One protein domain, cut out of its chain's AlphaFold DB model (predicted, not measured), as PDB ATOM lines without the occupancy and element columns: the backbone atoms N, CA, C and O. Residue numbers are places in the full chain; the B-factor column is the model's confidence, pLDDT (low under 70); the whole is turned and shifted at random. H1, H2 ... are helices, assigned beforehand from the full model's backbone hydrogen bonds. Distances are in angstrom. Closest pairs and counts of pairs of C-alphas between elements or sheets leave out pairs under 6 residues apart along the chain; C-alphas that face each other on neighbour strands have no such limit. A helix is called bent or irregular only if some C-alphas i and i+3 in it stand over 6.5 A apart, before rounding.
ATOM      1  N   GLU A  21      19.329  -1.171  27.224       92.31
ATOM      2  CA  GLU A  21      19.915  -1.513  25.925       92.31
ATOM      3  C   GLU A  21      20.512  -2.921  25.946       92.31
ATOM      4  O   GLU A  21      20.224  -3.745  25.075       92.31
ATOM      5  N   ALA A  22      21.285  -3.246  26.985       90.75
ATOM      6  CA  ALA A  22      21.864  -4.574  27.136       90.75
ATOM      7  C   ALA A  22      20.798  -5.660  27.340       90.75
ATOM      8  O   ALA A  22      20.969  -6.788  26.871       90.75
ATOM      9  N   SER A  23      19.688  -5.343  28.014       92.56
ATOM     10  CA  SER A  23      18.573  -6.281  28.194       92.56
ATOM     11  C   SER A  23      17.837  -6.550  26.883       92.56
ATOM     12  O   SER A  23      17.503  -7.703  26.609       92.56
ATOM     13  N   LEU A  24      17.640  -5.525  26.047       94.81
ATOM     14  CA  LEU A  24      17.087  -5.690  24.701       94.81
ATOM     15  C   LEU A  24      18.002  -6.547  23.825       94.81
ATOM     16  O   LEU A  24      17.531  -7.493  23.197       94.81
ATOM     17  N   LEU A  25      19.309  -6.273  23.831       94.81
ATOM     18  CA  LEU A  25      20.288  -7.063  23.081       94.81
ATOM     19  C   LEU A  25      20.352  -8.512  23.570       94.81
ATOM     20  O   LEU A  25      20.430  -9.423  22.755       94.81
ATOM     21  N   MET A  26      20.262  -8.750  24.882       94.50
ATOM     22  CA  MET A  26      20.150 -10.103  25.433       94.50
ATOM     23  C   MET A  26      18.859 -10.797  24.975       94.50
ATOM     24  O   MET A  26      18.894 -11.957  24.571       94.50
ATOM     25  N   GLY A  27      17.725 -10.090  24.975       94.44
ATOM     26  CA  GLY A  27      16.467 -10.602  24.426       94.44
ATOM     27  C   GLY A  27      16.582 -10.970  22.943       94.44
ATOM     28  O   GLY A  27      16.166 -12.059  22.547       94.44
ATOM     29  N   ALA A  28      17.220 -10.111  22.145       96.38
ATOM     30  CA  ALA A  28      17.494 -10.360  20.734       96.38
ATOM     31  C   ALA A  28      18.419 -11.569  20.532       96.38
ATOM     32  O   ALA A  28      18.131 -12.407  19.680       96.38
ATOM     33  N   THR A  29      19.477 -11.711  21.344       96.50
ATOM     34  CA  THR A  29      20.333 -12.907  21.352       96.50
ATOM     35  C   THR A  29      19.494 -14.161  21.567       96.50
ATOM     36  O   THR A  29      19.575 -15.083  20.766       96.50
ATOM     37  N   MET A  30      18.641 -14.187  22.594       95.50
ATOM     38  CA  MET A  30      17.815 -15.361  22.890       95.50
ATOM     39  C   MET A  30      16.852 -15.688  21.743       95.50
ATOM     40  O   MET A  30      16.750 -16.849  21.350       95.50
ATOM     41  N   ALA A  31      16.183 -14.681  21.176       97.31
ATOM     42  CA  ALA A  31      15.262 -14.869  20.057       97.31
ATOM     43  C   ALA A  31      15.972 -15.429  18.813       97.31
ATOM     44  O   ALA A  31      15.520 -16.414  18.231       97.31
ATOM     45  N   ILE A  32      17.111 -14.843  18.438       97.81
ATOM     46  CA  ILE A  32      17.896 -15.271  17.274       97.81
ATOM     47  C   ILE A  32      18.476 -16.665  17.486       97.81
ATOM     48  O   ILE A  32      18.436 -17.477  16.564       97.81
ATOM     49  N   SER A  33      18.935 -16.986  18.696       97.19
ATOM     50  CA  SER A  33      19.383 -18.339  19.002       97.19
ATOM     51  C   SER A  33      18.247 -19.353  18.856       97.19
ATOM     52  O   SER A  33      18.448 -20.388  18.234       97.19
ATOM     53  N   MET A  34      17.037 -19.066  19.349       97.94
ATOM     54  CA  MET A  34      15.894 -19.975  19.160       97.94
ATOM     55  C   MET A  34      15.548 -20.171  17.678       97.94
ATOM     56  O   MET A  34      15.309 -21.302  17.256       97.94
ATOM     57  N   ILE A  35      15.578 -19.098  16.880       98.06
ATOM     58  CA  ILE A  35      15.381 -19.172  15.424       98.06
ATOM     59  C   ILE A  35      16.462 -20.048  14.781       98.06
ATOM     60  O   ILE A  35      16.142 -20.920  13.978       98.06
ATOM     61  N   GLY A  36      17.730 -19.861  15.152       98.00
ATOM     62  CA  GLY A  36      18.843 -20.653  14.628       98.00
ATOM     63  C   GLY A  36      18.726 -22.137  14.965       98.00
ATOM     64  O   GLY A  36      18.961 -22.976  14.100       98.00
ATOM     65  N   ILE A  37      18.301 -22.469  16.187       98.31
ATOM     66  CA  ILE A  37      18.066 -23.856  16.605       98.31
ATOM     67  C   ILE A  37      16.918 -24.459  15.801       98.31
ATOM     68  O   ILE A  37      17.070 -25.543  15.244       98.31
ATOM     69  N   PHE A  38      15.789 -23.751  15.711       98.25
ATOM     70  CA  PHE A  38      14.635 -24.208  14.944       98.25
ATOM     71  C   PHE A  38      14.996 -24.456  13.478       98.25
ATOM     72  O   PHE A  38      14.725 -25.535  12.961       98.25
ATOM     73  N   LEU A  39      15.648 -23.492  12.819       97.88
ATOM     74  CA  LEU A  39      16.038 -23.621  11.417       97.88
ATOM     75  C   LEU A  39      17.088 -24.717  11.213       97.88
ATOM     76  O   LEU A  39      16.972 -25.481  10.262       97.88
ATOM     77  N   GLY A  40      18.073 -24.835  12.107       97.00
ATOM     78  CA  GLY A  40      19.052 -25.920  12.062       97.00
ATOM     79  C   GLY A  40      18.378 -27.291  12.150       97.00
ATOM     80  O   GLY A  40      18.619 -28.151  11.311       97.00
ATOM     81  N   ILE A  41      17.466 -27.490  13.105       97.44
ATOM     82  CA  ILE A  41      16.716 -28.749  13.226       97.44
ATOM     83  C   ILE A  41      15.819 -28.976  12.004       97.44
ATOM     84  O   ILE A  41      15.778 -30.081  11.478       97.44
ATOM     85  N   PHE A  42      15.124 -27.946  11.518       97.69
ATOM     86  CA  PHE A  42      14.259 -28.045  10.342       97.69
ATOM     87  C   PHE A  42      15.033 -28.489   9.096       97.69
ATOM     88  O   PHE A  42      14.632 -29.441   8.426       97.69
ATOM     89  N   PHE A  43      16.170 -27.848   8.810       97.19
ATOM     90  CA  PHE A  43      17.000 -28.221   7.669       97.19
ATOM     91  C   PHE A  43      17.657 -29.588   7.841       97.19
ATOM     92  O   PHE A  43      18.011 -30.190   6.829       97.19
ATOM     93  N   MET A  44      17.760 -30.124   9.061       95.25
ATOM     94  CA  MET A  44      18.343 -31.450   9.293       95.25
ATOM     95  C   MET A  44      17.562 -32.540   8.557       95.25
ATOM     96  O   MET A  44      18.150 -33.493   8.057       95.25
ATOM     97  N   PHE A  45      16.248 -32.357   8.422       94.81
ATOM     98  CA  PHE A  45      15.360 -33.271   7.705       94.81
ATOM     99  C   PHE A  45      15.326 -33.045   6.185       94.81
ATOM    100  O   PHE A  45      14.640 -33.779   5.478       94.81
ATOM    101  N   ILE A  46      16.031 -32.031   5.675       95.38
ATOM    102  CA  ILE A  46      16.011 -31.635   4.259       95.38
ATOM    103  C   ILE A  46      17.405 -31.768   3.645       95.38
ATOM    104  O   ILE A  46      17.581 -32.420   2.619       95.38
ATOM    105  N   ASN A  47      18.397 -31.114   4.247       95.81
ATOM    106  CA  ASN A  47      19.769 -31.059   3.771       95.81
ATOM    107  C   ASN A  47      20.735 -30.751   4.934       95.81
ATOM    108  O   ASN A  47      20.723 -29.664   5.525       95.81
ATOM    109  N   ILE A  48      21.612 -31.712   5.236       95.81
ATOM    110  CA  ILE A  48      22.581 -31.614   6.337       95.81
ATOM    111  C   ILE A  48      23.595 -30.484   6.110       95.81
ATOM    112  O   ILE A  48      23.899 -29.741   7.041       95.81
ATOM    113  N   ASP A  49      24.060 -30.266   4.880       95.56
ATOM    114  CA  ASP A  49      25.034 -29.202   4.590       95.56
ATOM    115  C   ASP A  49      24.433 -27.808   4.878       95.56
ATOM    116  O   ASP A  49      25.073 -26.932   5.466       95.56
ATOM    117  N   THR A  50      23.152 -27.617   4.555       97.25
ATOM    118  CA  THR A  50      22.386 -26.400   4.868       97.25
ATOM    119  C   THR A  50      22.182 -26.248   6.372       97.25
ATOM    120  O   THR A  50      22.325 -25.146   6.896       97.25
ATOM    121  N   THR A  51      21.915 -27.348   7.081       97.69
ATOM    122  CA  THR A  51      21.796 -27.367   8.548       97.69
ATOM    123  C   THR A  51      23.028 -26.791   9.217       97.69
ATOM    124  O   THR A  51      22.923 -25.866  10.021       97.69
ATOM    125  N   ILE A  52      24.199 -27.316   8.854       97.94
ATOM    126  CA  ILE A  52      25.482 -26.939   9.447       97.94
ATOM    127  C   ILE A  52      25.757 -25.451   9.206       97.94
ATOM    128  O   ILE A  52      26.124 -24.724  10.130       97.94
ATOM    129  N   ARG A  53      25.519 -24.974   7.979       98.12
ATOM    130  CA  ARG A  53      25.741 -23.571   7.604       98.12
ATOM    131  C   ARG A  53      24.796 -22.619   8.313       98.12
ATOM    132  O   ARG A  53      25.243 -21.598   8.821       98.12
ATOM    133  N   VAL A  54      23.504 -22.938   8.345       98.25
ATOM    134  CA  VAL A  54      22.490 -22.105   9.000       98.25
ATOM    135  C   VAL A  54      22.739 -22.059  10.505       98.25
ATOM    136  O   VAL A  54      22.714 -20.974  11.089       98.25
ATOM    137  N   ALA A  55      23.058 -23.200  11.122       98.38
ATOM    138  CA  ALA A  55      23.425 -23.260  12.530       98.38
ATOM    139  C   ALA A  55      24.665 -22.399  12.821       98.38
ATOM    140  O   ALA A  55      24.608 -21.549  13.705       98.38
ATOM    141  N   ALA A  56      25.755 -22.544  12.058       98.62
ATOM    142  CA  ALA A  56      26.969 -21.750  12.257       98.62
ATOM    143  C   ALA A  56      26.732 -20.246  12.032       98.62
ATOM    144  O   ALA A  56      27.114 -19.423  12.868       98.62
ATOM    145  N   ALA A  57      26.047 -19.877  10.946       98.69
ATOM    146  CA  ALA A  57      25.765 -18.483  10.617       98.69
ATOM    147  C   ALA A  57      24.925 -17.790  11.693       98.69
ATOM    148  O   ALA A  57      25.213 -16.656  12.065       98.69
ATOM    149  N   ILE A  58      23.891 -18.456  12.211       98.62
ATOM    150  CA  ILE A  58      22.971 -17.828  13.161       98.62
ATOM    151  C   ILE A  58      23.495 -17.954  14.595       98.62
ATOM    152  O   ILE A  58      23.621 -16.943  15.285       98.62
ATOM    153  N   LEU A  59      23.814 -19.174  15.042       98.56
ATOM    154  CA  LEU A  59      24.126 -19.469  16.446       98.56
ATOM    155  C   LEU A  59      25.518 -19.009  16.878       98.56
ATOM    156  O   LEU A  59      25.733 -18.810  18.071       98.56
ATOM    157  N   VAL A  60      26.445 -18.835  15.933       98.56
ATOM    158  CA  VAL A  60      27.784 -18.290  16.200       98.56
ATOM    159  C   VAL A  60      27.930 -16.921  15.548       98.56
ATOM    160  O   VAL A  60      28.294 -15.961  16.219       98.56
ATOM    161  N   GLY A  61      27.587 -16.803  14.264       98.50
ATOM    162  CA  GLY A  61      27.721 -15.563  13.500       98.50
ATOM    163  C   GLY A  61      26.898 -14.398  14.052       98.50
ATOM    164  O   GLY A  61      27.439 -13.455  14.634       98.50
ATOM    165  N   CYS A  62      25.576 -14.463  13.888       98.38
ATOM    166  CA  CYS A  62      24.662 -13.409  14.331       98.38
ATOM    167  C   CYS A  62      24.713 -13.206  15.852       98.38
ATOM    168  O   CYS A  62      24.781 -12.074  16.329       98.38
ATOM    169  N   VAL A  63      24.711 -14.299  16.621       98.19
ATOM    170  CA  VAL A  63      24.792 -14.252  18.090       98.19
ATOM    171  C   VAL A  63      26.106 -13.630  18.571       98.19
ATOM    172  O   VAL A  63      26.078 -12.798  19.485       98.19
ATOM    173  N   GLY A  64      27.237 -13.969  17.948       97.69
ATOM    174  CA  GLY A  64      28.543 -13.385  18.249       97.69
ATOM    175  C   GLY A  64      28.576 -11.886  17.959       97.69
ATOM    176  O   GLY A  64      29.009 -11.105  18.803       97.69
ATOM    177  N   PHE A  65      28.011 -11.452  16.831       98.00
ATOM    178  CA  PHE A  65      27.925 -10.030  16.490       98.00
ATOM    179  C   PHE A  65      27.057  -9.228  17.476       98.00
ATOM    180  O   PHE A  65      27.444  -8.150  17.926       98.00
ATOM    181  N   ILE A  66      25.903  -9.766  17.878       97.75
ATOM    182  CA  ILE A  66      25.036  -9.119  18.879       97.75
ATOM    183  C   ILE A  66      25.728  -9.073  20.242       97.75
ATOM    184  O   ILE A  66      25.656  -8.062  20.944       97.75
ATOM    185  N   SER A  67      26.423 -10.149  20.610       96.25
ATOM    186  CA  SER A  67      27.186 -10.215  21.856       96.25
ATOM    187  C   SER A  67      28.345  -9.219  21.858       96.25
ATOM    188  O   SER A  67      28.555  -8.557  22.869       96.25
ATOM    189  N   PHE A  68      29.031  -9.027  20.729       97.81
ATOM    190  CA  PHE A  68      30.017  -7.960  20.557       97.81
ATOM    191  C   PHE A  68      29.410  -6.580  20.822       97.81
ATOM    192  O   PHE A  68      29.928  -5.834  21.647       97.81
ATOM    193  N   ILE A  69      28.275  -6.251  20.198       97.06
ATOM    194  CA  ILE A  69      27.614  -4.957  20.423       97.06
ATOM    195  C   ILE A  69      27.262  -4.786  21.909       97.06
ATOM    196  O   ILE A  69      27.523  -3.734  22.495       97.06
ATOM    197  N   ARG A  70      26.723  -5.827  22.550       95.88
ATOM    198  CA  ARG A  70      26.367  -5.792  23.975       95.88
ATOM    199  C   ARG A  70      27.585  -5.566  24.877       95.88
ATOM    200  O   ARG A  70      27.516  -4.722  25.764       95.88
ATOM    201  N   HIS A  71      28.673  -6.298  24.656       94.31
ATOM    202  CA  HIS A  71      29.837  -6.289  25.544       94.31
ATOM    203  C   HIS A  71      30.838  -5.167  25.242       94.31
ATOM    204  O   HIS A  71      31.507  -4.707  26.160       94.31
ATOM    205  N   SER A  72      30.923  -4.686  23.999       94.25
ATOM    206  CA  SER A  72      31.880  -3.642  23.606       94.25
ATOM    207  C   SER A  72      31.255  -2.252  23.491       94.25
ATOM    208  O   SER A  72      31.864  -1.275  23.918       94.25
ATOM    209  N   VAL A  73      30.041  -2.135  22.939       94.25
ATOM    210  CA  VAL A  73      29.384  -0.828  22.734       94.25
ATOM    211  C   VAL A  73      28.546  -0.449  23.952       94.25
ATOM    212  O   VAL A  73      28.680   0.650  24.482       94.25
ATOM    213  N   TYR A  74      27.725  -1.378  24.445       93.69
ATOM    214  CA  TYR A  74      26.826  -1.154  25.584       93.69
ATOM    215  C   TYR A  74      27.367  -1.720  26.902       93.69
ATOM    216  O   TYR A  74      26.593  -2.099  27.783       93.69
ATOM    217  N   TYR A  75      28.694  -1.736  27.064       91.00
ATOM    218  CA  TYR A  75      29.368  -2.380  28.195       91.00
ATOM    219  C   TYR A  75      28.843  -1.885  29.555       91.00
ATOM    220  O   TYR A  75      28.536  -2.698  30.423       91.00
ATOM    221  N   ARG A  76      28.607  -0.572  29.719       90.44
ATOM    222  CA  ARG A  76      28.058   0.019  30.960       90.44
ATOM    223  C   ARG A  76      26.653  -0.498  31.287       90.44
ATOM    224  O   ARG A  76      26.390  -0.906  32.415       90.44
ATOM    225  N   SER A  77      25.761  -0.507  30.293       90.88
ATOM    226  CA  SER A  77      24.389  -1.035  30.417       90.88
ATOM    227  C   SER A  77      24.420  -2.530  30.761       90.88
ATOM    228  O   SER A  77      23.666  -3.015  31.608       90.88
ATOM    229  N   ASP A  78      25.362  -3.267  30.170       90.19
ATOM    230  CA  ASP A  78      25.531  -4.700  30.384       90.19
ATOM    231  C   ASP A  78      26.143  -5.035  31.758       90.19
ATOM    232  O   ASP A  78      25.695  -5.987  32.394       90.19
ATOM    233  N   GLN A  79      27.053  -4.214  32.293       89.94
ATOM    234  CA  GLN A  79      27.532  -4.341  33.680       89.94
ATOM    235  C   GLN A  79      26.378  -4.212  34.674       89.94
ATOM    236  O   GLN A  79      26.216  -5.059  35.552       89.94
ATOM    237  N   ILE A  80      25.512  -3.211  34.486       90.25
ATOM    238  CA  ILE A  80      24.331  -3.009  35.336       90.25
ATOM    239  C   ILE A  80      23.387  -4.210  35.237       90.25
ATOM    240  O   ILE A  80      22.911  -4.705  36.260       90.25
ATOM    241  N   ARG A  81      23.153  -4.729  34.022       88.94
ATOM    242  CA  ARG A  81      22.338  -5.933  33.793       88.94
ATOM    243  C   ARG A  81      22.892  -7.151  34.540       88.94
ATOM    244  O   ARG A  81      22.118  -7.933  35.095       88.94
ATOM    245  N   MET A  82      24.213  -7.321  34.540       83.75
ATOM    246  CA  MET A  82      24.900  -8.421  35.226       83.75
ATOM    247  C   MET A  82      25.028  -8.193  36.738       83.75
ATOM    248  O   MET A  82      25.309  -9.133  37.476       83.75
ATOM    249  N   GLY A  83      24.755  -6.980  37.225       82.69
ATOM    250  CA  GLY A  83      24.996  -6.602  38.616       82.69
ATOM    251  C   GLY A  83      26.486  -6.485  38.939       82.69
ATOM    252  O   GLY A  83      26.873  -6.615  40.098       82.69
ATOM    253  N   TRP A  84      27.317  -6.272  37.919       81.06
ATOM    254  CA  TRP A  84      28.754  -6.086  38.050       81.06
ATOM    255  C   TRP A  84      29.079  -4.599  38.195       81.06
ATOM    256  O   TRP A  84      28.428  -3.737  37.603       81.06
ATOM    257  N   ARG A  85      30.118  -4.299  38.973       76.19
ATOM    258  CA  ARG A  85      30.803  -3.005  38.953       76.19
ATOM    259  C   ARG A  85      32.262  -3.277  38.644       76.19
ATOM    260  O   ARG A  85      32.945  -3.894  39.453       76.19
ATOM    261  N   GLN A  86      32.697  -2.866  37.463       75.50
ATOM    262  CA  GLN A  86      34.099  -2.892  37.074       75.50
ATOM    263  C   GLN A  86      34.517  -1.460  36.770       75.50
ATOM    264  O   GLN A  86      33.875  -0.793  35.962       75.50
ATOM    265  N   ASP A  87      35.588  -1.000  37.409       78.75
ATOM    266  CA  ASP A  87      36.149   0.335  37.161       78.75
ATOM    267  C   ASP A  87      36.833   0.419  35.780       78.75
ATOM    268  O   ASP A  87      36.976   1.492  35.195       78.75
ATOM    269  N   HIS A  88      37.197  -0.747  35.246       84.06
ATOM    270  CA  HIS A  88      38.058  -0.980  34.096       84.06
ATOM    271  C   HIS A  88      37.315  -1.883  33.085       84.06
ATOM    272  O   HIS A  88      37.000  -3.031  33.418       84.06
ATOM    273  N   PRO A  89      36.920  -1.374  31.894       87.88
ATOM    274  CA  PRO A  89      36.037  -2.090  30.966       87.88
ATOM    275  C   PRO A  89      36.764  -3.065  30.025       87.88
ATOM    276  O   PRO A  89      36.118  -3.702  29.194       87.88
ATOM    277  N   GLU A  90      38.088  -3.175  30.109       92.50
ATOM    278  CA  GLU A  90      38.939  -3.897  29.160       92.50
ATOM    279  C   GLU A  90      38.546  -5.373  29.074       92.50
ATOM    280  O   GLU A  90      38.390  -5.894  27.974       92.50
ATOM    281  N   PHE A  91      38.249  -6.012  30.208       87.50
ATOM    282  CA  PHE A  91      37.771  -7.396  30.238       87.50
ATOM    283  C   PHE A  91      36.488  -7.595  29.416       87.50
ATOM    284  O   PHE A  91      36.348  -8.552  28.657       87.50
ATOM    285  N   GLN A  92      35.532  -6.676  29.542       90.50
ATOM    286  CA  GLN A  92      34.265  -6.778  28.825       90.50
ATOM    287  C   GLN A  92      34.444  -6.481  27.331       90.50
ATOM    288  O   GLN A  92      33.822  -7.131  26.488       90.50
ATOM    289  N   LEU A  93      35.349  -5.558  26.995       92.94
ATOM    290  CA  LEU A  93      35.736  -5.293  25.613       92.94
ATOM    291  C   LEU A  93      36.395  -6.520  24.974       92.94
ATOM    292  O   LEU A  93      36.010  -6.886  23.867       92.94
ATOM    293  N   GLU A  94      37.310  -7.193  25.676       95.25
ATOM    294  CA  GLU A  94      37.949  -8.439  25.230       95.25
ATOM    295  C   GLU A  94      36.925  -9.547  24.967       95.25
ATOM    296  O   GLU A  94      36.958 -10.187  23.914       95.25
ATOM    297  N   VAL A  95      35.962  -9.728  25.878       93.31
ATOM    298  CA  VAL A  95      34.834 -10.654  25.693       93.31
ATOM    299  C   VAL A  95      34.052 -10.312  24.423       93.31
ATOM    300  O   VAL A  95      33.719 -11.202  23.634       93.31
ATOM    301  N   GLY A  96      33.776  -9.029  24.185       96.25
ATOM    302  CA  GLY A  96      33.113  -8.583  22.965       96.25
ATOM    303  C   GLY A  96      33.938  -8.848  21.702       96.25
ATOM    304  O   GLY A  96      33.399  -9.378  20.730       96.25
ATOM    305  N   TYR A  97      35.242  -8.564  21.712       97.88
ATOM    306  CA  TYR A  97      36.136  -8.816  20.577       97.88
ATOM    307  C   TYR A  97      36.276 -10.305  20.259       97.88
ATOM    308  O   TYR A  97      36.263 -10.677  19.086       97.88
ATOM    309  N   ALA A  98      36.329 -11.167  21.277       97.50
ATOM    310  CA  ALA A  98      36.317 -12.615  21.088       97.50
ATOM    311  C   ALA A  98      35.028 -13.075  20.385       97.50
ATOM    312  O   ALA A  98      35.086 -13.821  19.407       97.50
ATOM    313  N   ASN A  99      33.867 -12.573  20.819       97.94
ATOM    314  CA  ASN A  99      32.587 -12.874  20.172       97.94
ATOM    315  C   ASN A  99      32.529 -12.358  18.723       97.94
ATOM    316  O   ASN A  99      32.015 -13.060  17.853       97.94
ATOM    317  N   LEU A 100      33.085 -11.175  18.443       98.19
ATOM    318  CA  LEU A 100      33.164 -10.639  17.083       98.19
ATOM    319  C   LEU A 100      34.050 -11.505  16.182       98.19
ATOM    320  O   LEU A 100      33.648 -11.835  15.069       98.19
ATOM    321  N   ALA A 101      35.235 -11.887  16.662       98.38
ATOM    322  CA  ALA A 101      36.175 -12.707  15.906       98.38
ATOM    323  C   ALA A 101      35.559 -14.064  15.539       98.38
ATOM    324  O   ALA A 101      35.609 -14.472  14.377       98.38
ATOM    325  N   LEU A 102      34.912 -14.730  16.503       98.25
ATOM    326  CA  LEU A 102      34.202 -15.982  16.249       98.25
ATOM    327  C   LEU A 102      33.009 -15.775  15.306       98.25
ATOM    328  O   LEU A 102      32.818 -16.550  14.370       98.25
ATOM    329  N   GLY A 103      32.238 -14.705  15.506       98.25
ATOM    330  CA  GLY A 103      31.072 -14.402  14.683       98.25
ATOM    331  C   GLY A 103      31.423 -14.160  13.212       98.25
ATOM    332  O   GLY A 103      30.812 -14.756  12.324       98.25
ATOM    333  N   ILE A 104      32.444 -13.344  12.932       98.56
ATOM    334  CA  ILE A 104      32.881 -13.040  11.560       98.56
ATOM    335  C   ILE A 104      33.301 -14.317  10.832       98.56
ATOM    336  O   ILE A 104      32.824 -14.576   9.727       98.56
ATOM    337  N   TRP A 105      34.154 -15.141  11.443       98.50
ATOM    338  CA  TRP A 105      34.640 -16.357  10.791       98.50
ATOM    339  C   TRP A 105      33.547 -17.407  10.592       98.50
ATOM    340  O   TRP A 105      33.549 -18.090   9.570       98.50
ATOM    341  N   ALA A 106      32.565 -17.490  11.495       98.62
ATOM    342  CA  ALA A 106      31.400 -18.349  11.298       98.62
ATOM    343  C   ALA A 106      30.530 -17.892  10.114       98.62
ATOM    344  O   ALA A 106      30.101 -18.722   9.312       98.62
ATOM    345  N   LEU A 107      30.309 -16.579   9.959       98.56
ATOM    346  CA  LEU A 107      29.574 -16.024   8.815       98.56
ATOM    347  C   LEU A 107      30.319 -16.256   7.497       98.56
ATOM    348  O   LEU A 107      29.706 -16.680   6.518       98.56
ATOM    349  N   VAL A 108      31.635 -16.026   7.476       98.62
ATOM    350  CA  VAL A 108      32.481 -16.273   6.299       98.62
ATOM    351  C   VAL A 108      32.446 -17.752   5.914       98.62
ATOM    352  O   VAL A 108      32.174 -18.068   4.757       98.62
ATOM    353  N   ALA A 109      32.645 -18.663   6.871       98.31
ATOM    354  CA  ALA A 109      32.598 -20.101   6.618       98.31
ATOM    355  C   ALA A 109      31.236 -20.544   6.059       98.31
ATOM    356  O   ALA A 109      31.177 -21.312   5.098       98.31
ATOM    357  N   ALA A 110      30.138 -20.018   6.605       98.12
ATOM    358  CA  ALA A 110      28.796 -20.337   6.132       98.12
ATOM    359  C   ALA A 110      28.508 -19.775   4.726       98.12
ATOM    360  O   ALA A 110      27.883 -20.457   3.902       98.12
ATOM    361  N   ALA A 111      28.975 -18.557   4.432       97.94
ATOM    362  CA  ALA A 111      28.828 -17.916   3.126       97.94
ATOM    363  C   ALA A 111      29.633 -18.639   2.035       97.94
ATOM    364  O   ALA A 111      29.124 -18.848   0.936       97.94
ATOM    365  N   LEU A 112      30.852 -19.079   2.362       97.62
ATOM    366  CA  LEU A 112      31.755 -19.787   1.450       97.62
ATOM    367  C   LEU A 112      31.526 -21.306   1.400       97.62
ATOM    368  O   LEU A 112      32.249 -22.006   0.696       97.62
ATOM    369  N   ASN A 113      30.505 -21.812   2.100       95.75
ATOM    370  CA  ASN A 113      30.121 -23.227   2.107       95.75
ATOM    371  C   ASN A 113      31.222 -24.161   2.655       95.75
ATOM    372  O   ASN A 113      31.418 -25.267   2.158       95.75
ATOM    373  N   TRP A 114      31.952 -23.718   3.680       96.44
ATOM    374  CA  TRP A 114      33.002 -24.502   4.335       96.44
ATOM    375  C   TRP A 114      32.415 -25.349   5.469       96.44
ATOM    376  O   TRP A 114      32.454 -24.938   6.630       96.44
ATOM    377  N   GLY A 115      31.849 -26.516   5.138       94.06
ATOM    378  CA  GLY A 115      31.134 -27.387   6.084       94.06
ATOM    379  C   GLY A 115      31.960 -27.754   7.320       94.06
ATOM    380  O   GLY A 115      31.556 -27.446   8.445       94.06
ATOM    381  N   LEU A 116      33.172 -28.279   7.122       96.00
ATOM    382  CA  LEU A 116      34.094 -28.584   8.222       96.00
ATOM    383  C   LEU A 116      34.411 -27.362   9.095       96.00
ATOM    384  O   LEU A 116      34.370 -27.450  10.322       96.00
ATOM    385  N   VAL A 117      34.695 -26.204   8.486       97.94
ATOM    386  CA  VAL A 117      35.010 -24.976   9.236       97.94
ATOM    387  C   VAL A 117      33.793 -24.509  10.035       97.94
ATOM    388  O   VAL A 117      33.943 -24.135  11.191       97.94
ATOM    389  N   CYS A 118      32.580 -24.599   9.481       98.31
ATOM    390  CA  CYS A 118      31.344 -24.327  10.220       98.31
ATOM    391  C   CYS A 118      31.216 -25.233  11.455       98.31
ATOM    392  O   CYS A 118      30.904 -24.742  12.540       98.31
ATOM    393  N   GLY A 119      31.517 -26.529  11.312       97.88
ATOM    394  CA  GLY A 119      31.567 -27.481  12.424       97.88
ATOM    395  C   GLY A 119      32.581 -27.096  13.503       97.88
ATOM    396  O   GLY A 119      32.254 -27.087  14.690       97.88
ATOM    397  N   VAL A 120      33.789 -26.699  13.096       98.38
ATOM    398  CA  VAL A 120      34.831 -26.211  14.014       98.38
ATOM    399  C   VAL A 120      34.377 -24.944  14.739       98.38
ATOM    400  O   VAL A 120      34.529 -24.859  15.955       98.38
ATOM    401  N   MET A 121      33.763 -23.982  14.045       98.56
ATOM    402  CA  MET A 121      33.263 -22.752  14.671       98.56
ATOM    403  C   MET A 121      32.158 -23.032  15.697       98.56
ATOM    404  O   MET A 121      32.168 -22.439  16.776       98.56
ATOM    405  N   LEU A 122      31.248 -23.965  15.401       98.62
ATOM    406  CA  LEU A 122      30.234 -24.435  16.351       98.62
ATOM    407  C   LEU A 122      30.879 -25.067  17.594       98.62
ATOM    408  O   LEU A 122      30.491 -24.731  18.711       98.62
ATOM    409  N   ALA A 123      31.894 -25.920  17.421       98.50
ATOM    410  CA  ALA A 123      32.610 -26.558  18.529       98.50
ATOM    411  C   ALA A 123      33.404 -25.557  19.382       98.50
ATOM    412  O   ALA A 123      33.390 -25.641  20.613       98.50
ATOM    413  N   ILE A 124      34.075 -24.588  18.750       98.50
ATOM    414  CA  ILE A 124      34.804 -23.527  19.454       98.50
ATOM    415  C   ILE A 124      33.822 -22.686  20.268       98.50
ATOM    416  O   ILE A 124      34.069 -22.437  21.447       98.50
ATOM    417  N   TYR A 125      32.687 -22.292  19.686       98.25
ATOM    418  CA  TYR A 125      31.695 -21.498  20.406       98.25
ATOM    419  C   TYR A 125      31.019 -22.291  21.535       98.25
ATOM    420  O   TYR A 125      30.817 -21.759  22.624       98.25
ATOM    421  N   ALA A 126      30.753 -23.586  21.330       98.31
ATOM    422  CA  ALA A 126      30.288 -24.484  22.389       98.31
ATOM    423  C   ALA A 126      31.292 -24.563  23.547       98.31
ATOM    424  O   ALA A 126      30.902 -24.481  24.708       98.31
ATOM    425  N   THR A 127      32.587 -24.669  23.235       98.31
ATOM    426  CA  THR A 127      33.673 -24.695  24.227       98.31
ATOM    427  C   THR A 127      33.768 -23.369  24.979       98.31
ATOM    428  O   THR A 127      33.881 -23.354  26.202       98.31
ATOM    429  N   TYR A 128      33.642 -22.249  24.267       96.62
ATOM    430  CA  TYR A 128      33.585 -20.922  24.868       96.62
ATOM    431  C   TYR A 128      32.426 -20.807  25.875       96.62
ATOM    432  O   TYR A 128      32.639 -20.420  27.025       96.62
ATOM    433  N   LEU A 129      31.215 -21.236  25.495       96.62
ATOM    434  CA  LEU A 129      30.063 -21.255  26.403       96.62
ATOM    435  C   LEU A 129      30.186 -22.299  27.518       96.62
ATOM    436  O   LEU A 129      29.629 -22.097  28.593       96.62
ATOM    437  N   LEU A 130      30.924 -23.389  27.307       97.38
ATOM    438  CA  LEU A 130      31.236 -24.356  28.358       97.38
ATOM    439  C   LEU A 130      32.106 -23.714  29.448       97.38
ATOM    440  O   LEU A 130      31.839 -23.915  30.631       97.38
ATOM    441  N   CYS A 131      33.081 -22.877  29.084       96.25
ATOM    442  CA  CYS A 131      33.822 -22.079  30.064       96.25
ATOM    443  C   CYS A 131      32.890 -21.129  30.835       96.25
ATOM    444  O   CYS A 131      32.975 -21.044  32.059       96.25
ATOM    445  N   THR A 132      31.941 -20.479  30.154       92.75
ATOM    446  CA  THR A 132      30.910 -19.658  30.816       92.75
ATOM    447  C   THR A 132      29.999 -20.486  31.730       92.75
ATOM    448  O   THR A 132      29.638 -20.033  32.813       92.75
ATOM    449  N   LEU A 133      29.650 -21.715  31.344       94.75
ATOM    450  CA  LEU A 133      28.868 -22.631  32.174       94.75
ATOM    451  C   LEU A 133      29.612 -22.975  33.467       94.75
ATOM    452  O   LEU A 133      28.996 -22.974  34.530       94.75
ATOM    453  N   ILE A 134      30.923 -23.224  33.388       94.38
ATOM    454  CA  ILE A 134      31.760 -23.453  34.572       94.38
ATOM    455  C   ILE A 134      31.712 -22.228  35.492       94.38
ATOM    456  O   ILE A 134      31.487 -22.397  36.687       94.38
ATOM    457  N   LEU A 135      31.809 -21.006  34.953       90.25
ATOM    458  CA  LEU A 135      31.658 -19.786  35.758       90.25
ATOM    459  C   LEU A 135      30.286 -19.722  36.443       90.25
ATOM    460  O   LEU A 135      30.218 -19.552  37.659       90.25
ATOM    461  N   HIS A 136      29.193 -19.960  35.712       88.88
ATOM    462  CA  HIS A 136      27.851 -19.985  36.301       88.88
ATOM    463  C   HIS A 136      27.694 -21.050  37.396       88.88
ATOM    464  O   HIS A 136      26.996 -20.807  38.379       88.88
ATOM    465  N   LEU A 137      28.334 -22.214  37.252       89.94
ATOM    466  CA  LEU A 137      28.344 -23.259  38.280       89.94
ATOM    467  C   LEU A 137      29.130 -22.818  39.519       89.94
ATOM    468  O   LEU A 137      28.645 -22.998  40.634       89.94
ATOM    469  N   THR A 138      30.303 -22.201  39.335       87.31
ATOM    470  CA  THR A 138      31.102 -21.676  40.456       87.31
ATOM    471  C   THR A 138      30.370 -20.567  41.208       87.31
ATOM    472  O   THR A 138      30.347 -20.575  42.436       87.31
ATOM    473  N   GLU A 139      29.694 -19.666  40.489       82.19
ATOM    474  CA  GLU A 139      28.856 -18.635  41.096       82.19
ATOM    475  C   GLU A 139      27.681 -19.271  41.844       82.19
ATOM    476  O   GLU A 139      27.453 -18.956  43.009       82.19
ATOM    477  N   ALA A 140      26.948 -20.195  41.214       81.88
ATOM    478  CA  ALA A 140      25.804 -20.855  41.839       81.88
ATOM    479  C   ALA A 140      26.179 -21.552  43.156       81.88
ATOM    480  O   ALA A 140      25.422 -21.449  44.120       81.88
ATOM    481  N   HIS A 141      27.347 -22.198  43.203       81.12
ATOM    482  CA  HIS A 141      27.857 -22.849  44.406       81.12
ATOM    483  C   HIS A 141      28.240 -21.839  45.498       81.12
ATOM    484  O   HIS A 141      27.799 -21.975  46.636       81.12
ATOM    485  N   ALA A 142      28.965 -20.769  45.152       76.12
ATOM    486  CA  ALA A 142      29.347 -19.726  46.109       76.12
ATOM    487  C   ALA A 142      28.132 -19.007  46.735       76.12
ATOM    488  O   ALA A 142      28.157 -18.605  47.897       76.12
ATOM    489  N   TRP A 143      27.035 -18.854  45.985       65.50
ATOM    490  CA  TRP A 143      25.804 -18.235  46.489       65.50
ATOM    491  C   TRP A 143      24.919 -19.184  47.306       65.50
ATOM    492  O   TRP A 143      24.067 -18.706  48.062       65.50
ATOM    493  N   GLU A 144      25.103 -20.500  47.178       59.44
ATOM    494  CA  GLU A 144      24.414 -21.498  48.000       59.44
ATOM    495  C   GLU A 144      24.809 -21.364  49.479       59.44
ATOM    496  O   GLU A 144      23.952 -21.471  50.356       59.44
ATOM    497  N   GLU A 145      26.054 -20.971  49.757       59.72
ATOM    498  CA  GLU A 145      26.529 -20.689  51.116       59.72
ATOM    499  C   GLU A 145      25.852 -19.446  51.743       59.72
ATOM    500  O   GLU A 145      25.653 -19.377  52.958       59.72
ATOM    501  N   LEU A 146      25.395 -18.480  50.932       59.19
ATOM    502  CA  LEU A 146      24.960 -17.144  51.379       59.19
ATOM    503  C   LEU A 146      23.433 -16.947  51.562       59.19
ATOM    504  O   LEU A 146      22.985 -15.821  51.778       59.19
ATOM    505  N   HIS A 147      22.614 -18.008  51.531       56.66
ATOM    506  CA  HIS A 147      21.201 -18.015  51.984       56.66
ATOM    507  C   HIS A 147      20.263 -16.911  51.414       56.66
ATOM    508  O   HIS A 147      19.313 -16.487  52.077       56.66
ATOM    509  N   LYS A 148      20.448 -16.450  50.165       59.38
ATOM    510  CA  LYS A 148      19.513 -15.516  49.489       59.38
ATOM    511  C   LYS A 148      18.749 -16.192  48.341       59.38
ATOM    512  O   LYS A 148      19.283 -16.413  47.255       59.38
ATOM    513  N   THR A 149      17.459 -16.462  48.543       60.62
ATOM    514  CA  THR A 149      16.568 -17.200  47.617       60.62
ATOM    515  C   THR A 149      16.423 -16.584  46.216       60.62
ATOM    516  O   THR A 149      16.375 -17.322  45.232       60.62
ATOM    517  N   ALA A 150      16.402 -15.253  46.085       64.44
ATOM    518  CA  ALA A 150      16.238 -14.584  44.785       64.44
ATOM    519  C   ALA A 150      17.459 -14.737  43.853       64.44
ATOM    520  O   ALA A 150      17.307 -14.859  42.636       64.44
ATOM    521  N   HIS A 151      18.673 -14.782  44.414       68.56
ATOM    522  CA  HIS A 151      19.907 -14.961  43.640       68.56
ATOM    523  C   HIS A 151      20.067 -16.402  43.144       68.56
ATOM    524  O   HIS A 151      20.518 -16.619  42.019       68.56
ATOM    525  N   ARG A 152      19.587 -17.379  43.923       69.75
ATOM    526  CA  ARG A 152      19.595 -18.803  43.559       69.75
ATOM    527  C   ARG A 152      18.804 -19.089  42.282       69.75
ATOM    528  O   ARG A 152      19.302 -19.770  41.395       69.75
ATOM    529  N   SER A 153      17.592 -18.541  42.154       74.50
ATOM    530  CA  SER A 153      16.758 -18.755  40.958       74.50
ATOM    531  C   SER A 153      17.420 -18.209  39.685       74.50
ATOM    532  O   SER A 153      17.397 -18.863  38.641       74.50
ATOM    533  N   ARG A 154      18.080 -17.045  39.779       77.56
ATOM    534  CA  ARG A 154      18.841 -16.460  38.666       77.56
ATOM    535  C   ARG A 154      20.038 -17.330  38.276       77.56
ATOM    536  O   ARG A 154      20.211 -17.591  37.088       77.56
ATOM    537  N   ALA A 155      20.820 -17.791  39.252       80.75
ATOM    538  CA  ALA A 155      21.986 -18.636  39.008       80.75
ATOM    539  C   ALA A 155      21.592 -19.964  38.339       80.75
ATOM    540  O   ALA A 155      22.117 -20.304  37.281       80.75
ATOM    541  N   VAL A 156      20.578 -20.654  38.877       83.19
ATOM    542  CA  VAL A 156      20.052 -21.906  38.303       83.19
ATOM    543  C   VAL A 156      19.546 -21.695  36.878       83.19
ATOM    544  O   VAL A 156      19.870 -22.479  35.987       83.19
ATOM    545  N   ARG A 157      18.795 -20.612  36.626       86.12
ATOM    546  CA  ARG A 157      18.322 -20.288  35.274       86.12
ATOM    547  C   ARG A 157      19.487 -20.098  34.302       86.12
ATOM    548  O   ARG A 157      19.402 -20.612  33.192       86.12
ATOM    549  N   SER A 158      20.550 -19.408  34.723       86.56
ATOM    550  CA  SER A 158      21.743 -19.177  33.899       86.56
ATOM    551  C   SER A 158      22.477 -20.478  33.566       86.56
ATOM    552  O   SER A 158      22.834 -20.711  32.410       86.56
ATOM    553  N   VAL A 159      22.643 -21.364  34.555       91.94
ATOM    554  CA  VAL A 159      23.249 -22.694  34.374       91.94
ATOM    555  C   VAL A 159      22.445 -23.514  33.366       91.94
ATOM    556  O   VAL A 159      23.007 -23.982  32.380       91.94
ATOM    557  N   ILE A 160      21.128 -23.636  33.566       92.81
ATOM    558  CA  ILE A 160      20.259 -24.436  32.689       92.81
ATOM    559  C   ILE A 160      20.270 -23.886  31.261       92.81
ATOM    560  O   ILE A 160      20.445 -24.653  30.315       92.81
ATOM    561  N   SER A 161      20.117 -22.567  31.085       92.00
ATOM    562  CA  SER A 161      20.111 -21.976  29.744       92.00
ATOM    563  C   SER A 161      21.451 -22.147  29.036       92.00
ATOM    564  O   SER A 161      21.478 -22.457  27.849       92.00
ATOM    565  N   THR A 162      22.563 -21.976  29.756       94.50
ATOM    566  CA  THR A 162      23.901 -22.111  29.167       94.50
ATOM    567  C   THR A 162      24.188 -23.565  28.806       94.50
ATOM    568  O   THR A 162      24.626 -23.832  27.693       94.50
ATOM    569  N   LEU A 163      23.862 -24.513  29.694       96.88
ATOM    570  CA  LEU A 163      23.997 -25.945  29.429       96.88
ATOM    571  C   LEU A 163      23.203 -26.361  28.189       96.88
ATOM    572  O   LEU A 163      23.731 -27.064  27.333       96.88
ATOM    573  N   PHE A 164      21.961 -25.891  28.060       97.19
ATOM    574  CA  PHE A 164      21.146 -26.153  26.878       97.19
ATOM    575  C   PHE A 164      21.846 -25.698  25.588       97.19
ATOM    576  O   PHE A 164      21.981 -26.491  24.656       97.19
ATOM    577  N   PHE A 165      22.352 -24.462  25.536       96.69
ATOM    578  CA  PHE A 165      23.056 -23.966  24.347       96.69
ATOM    579  C   PHE A 165      24.357 -24.717  24.060       96.69
ATOM    580  O   PHE A 165      24.634 -25.007  22.898       96.69
ATOM    581  N   VAL A 166      25.125 -25.073  25.094       98.12
ATOM    582  CA  VAL A 166      26.345 -25.883  24.952       98.12
ATOM    583  C   VAL A 166      26.026 -27.222  24.287       98.12
ATOM    584  O   VAL A 166      26.671 -27.587  23.305       98.12
ATOM    585  N   LEU A 167      25.003 -27.931  24.774       98.25
ATOM    586  CA  LEU A 167      24.598 -29.225  24.222       98.25
ATOM    587  C   LEU A 167      24.127 -29.106  22.772       98.25
ATOM    588  O   LEU A 167      24.502 -29.924  21.936       98.25
ATOM    589  N   VAL A 168      23.341 -28.076  22.458       98.25
ATOM    590  CA  VAL A 168      22.844 -27.858  21.095       98.25
ATOM    591  C   VAL A 168      23.981 -27.537  20.123       98.25
ATOM    592  O   VAL A 168      24.038 -28.118  19.039       98.25
ATOM    593  N   LEU A 169      24.914 -26.660  20.501       98.44
ATOM    594  CA  LEU A 169      26.060 -26.316  19.658       98.44
ATOM    595  C   LEU A 169      26.979 -27.521  19.431       98.44
ATOM    596  O   LEU A 169      27.364 -27.776  18.290       98.44
ATOM    597  N   PHE A 170      27.282 -28.299  20.478       98.44
ATOM    598  CA  PHE A 170      28.039 -29.542  20.316       98.44
ATOM    599  C   PHE A 170      27.292 -30.570  19.463       98.44
ATOM    600  O   PHE A 170      27.927 -31.258  18.668       98.44
ATOM    601  N   GLY A 171      25.964 -30.644  19.565       97.81
ATOM    602  CA  GLY A 171      25.138 -31.488  18.703       97.81
ATOM    603  C   GLY A 171      25.302 -31.141  17.221       97.81
ATOM    604  O   GLY A 171      25.614 -32.016  16.415       97.81
ATOM    605  N   PHE A 172      25.178 -29.861  16.855       98.12
ATOM    606  CA  PHE A 172      25.401 -29.429  15.471       98.12
ATOM    607  C   PHE A 172      26.857 -29.602  15.016       98.12
ATOM    608  O   PHE A 172      27.091 -29.985  13.871       98.12
ATOM    609  N   ALA A 173      27.835 -29.373  15.896       97.88
ATOM    610  CA  ALA A 173      29.242 -29.622  15.584       97.88
ATOM    611  C   ALA A 173      29.513 -31.111  15.310       97.88
ATOM    612  O   ALA A 173      30.186 -31.447  14.339       97.88
ATOM    613  N   ALA A 174      28.945 -32.013  16.117       96.69
ATOM    614  CA  ALA A 174      29.071 -33.455  15.921       96.69
ATOM    615  C   ALA A 174      28.462 -33.904  14.586       96.69
ATOM    616  O   ALA A 174      29.070 -34.703  13.876       96.69
ATOM    617  N   ILE A 175      27.308 -33.341  14.210       95.75
ATOM    618  CA  ILE A 175      26.691 -33.572  12.897       95.75
ATOM    619  C   ILE A 175      27.627 -33.123  11.773       95.75
ATOM    620  O   ILE A 175      27.827 -33.870  10.819       95.75
ATOM    621  N   ALA A 176      28.247 -31.945  11.897       96.19
ATOM    622  CA  ALA A 176      29.207 -31.461  10.910       96.19
ATOM    623  C   ALA A 176      30.427 -32.383  10.773       96.19
ATOM    624  O   ALA A 176      30.831 -32.717   9.665       96.19
ATOM    625  N   PHE A 177      30.992 -32.849  11.887       96.12
ATOM    626  CA  PHE A 177      32.149 -33.745  11.862       96.12
ATOM    627  C   PHE A 177      31.823 -35.138  11.317       96.12
ATOM    628  O   PHE A 177      32.647 -35.718  10.611       96.12
ATOM    629  N   ALA A 178      30.636 -35.671  11.609       93.94
ATOM    630  CA  ALA A 178      30.160 -36.915  11.009       93.94
ATOM    631  C   ALA A 178      29.946 -36.760   9.495       93.94
ATOM    632  O   ALA A 178      30.372 -37.615   8.720       93.94
ATOM    633  N   ARG A 179      29.351 -35.639   9.068       93.56
ATOM    634  CA  ARG A 179      29.107 -35.333   7.654       93.56
ATOM    635  C   ARG A 179      30.396 -35.249   6.834       93.56
ATOM    636  O   ARG A 179      30.441 -35.732   5.710       93.56
ATOM    637  N   GLU A 180      31.444 -34.670   7.410       90.44
ATOM    638  CA  GLU A 180      32.757 -34.501   6.767       90.44
ATOM    639  C   GLU A 180      33.672 -35.733   6.929       90.44
ATOM    640  O   GLU A 180      34.840 -35.700   6.547       90.44
ATOM    641  N   GLY A 181      33.178 -36.827   7.524       86.44
ATOM    642  CA  GLY A 181      33.938 -38.070   7.696       86.44
ATOM    643  C   GLY A 181      35.077 -37.993   8.720       86.44
ATOM    644  O   GLY A 181      35.962 -38.845   8.721       86.44
TER     645      GLY A 181
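AT A GLANCE: This is residues 21 to 181 of the 188 residues of an uncharacterized protein of Methanomicrobiales archaeon HGW-Methanomicrobiales-1 (UniProt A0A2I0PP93). Three helices side by side, H1, H2 and H4 with H2 in the middle, make one layer of a five-helix bundle, and the long hairpin of H5 and H6 packs across this layer near one end, then splays away from it. The short H3 lies at the opposite end, beside the first residues of H1, and residues 145 to 150, at the tip of the H5 and H6 hairpin, stick out. The printed part has 161 residues with six named helices, H1 to H6 in order along the chain, and no named strand; the class is all helix. The whole is compact, with a radius of gyration of the C-alphas of 16.4 A, and elongated, spanning 49 by 30 by 23 A.

IN THESE COORDINATES: H1, residues 21 to 44, begins with C-alpha 21 at (19.915, -1.513, 25.925) and is 34.3 A long from first to last C-alpha. H2, residues 48 to 73, is 35.5 A long; it is neither bent nor irregular, but only just: C-alphas 59 and 62 are 6.4 A apart. H3, residues 75 to 82, is short. H4, residues 90 to 111, is 31.2 A long. H5, residues 115 to 144, is 42.9 A long and begins with C-alpha 115 at (31.134, -27.387, 6.084). H6, residues 149 to 179, is the longest at 31 residues and 45.6 A, ending with C-alpha 179 at (29.107, -35.333, 7.654).

HOW THE PARTS SIT: H2 is the hub, touching four helices. H1, H2, H4, H5 and H6 form an up and down bundle, each running against the one before it. H1 and H2, a hairpin, touch at a shallow tilt of 6 degrees; their closest C-alphas, of Gly 40 and Thr 51, are 4.7 A apart. H2 and H4 touch at a shallow tilt of 26 degrees, opposite ways, with the C-alphas of Gly 61 and Gly 103 closest at 3.7 A. H2 touches H5 with residues 49 to 60 alone, at a steep tilt of 50 degrees; the closest C-alphas are those of Ala 56 and Cys 118, 5.5 A. H2 touches H6 with residues 48 to 59 alone, closest at Ile 52 and Ala 176, whose C-alphas are 6.0 A apart. H5 and H6, a hairpin, touch at a shallow tilt of 20 degrees, with the C-alphas of Gly 119 and Ala 173 closest at 4.5 A. H3 touches H1, about perpendicular at 78 degrees, with the C-alphas of Ala 22 and Asp 78 closest at 4.9 A. H1 and H4 are apart, as are H4 and H6. Every O i to N i+4 pair is within hydrogen-bond range in H1, H3, H4 and H5; in H2 it is 21 of 22 and in H6 25 of 27.

THE WHOLE: The two C-alphas farthest apart, of Leu 112 and His 147, are 51.7 A apart. The printed part has no cut. The link from H3 to H4 is short and the others are tight. Mean pLDDT of the printed part is 92.2; residues 143 to 152 are under 70.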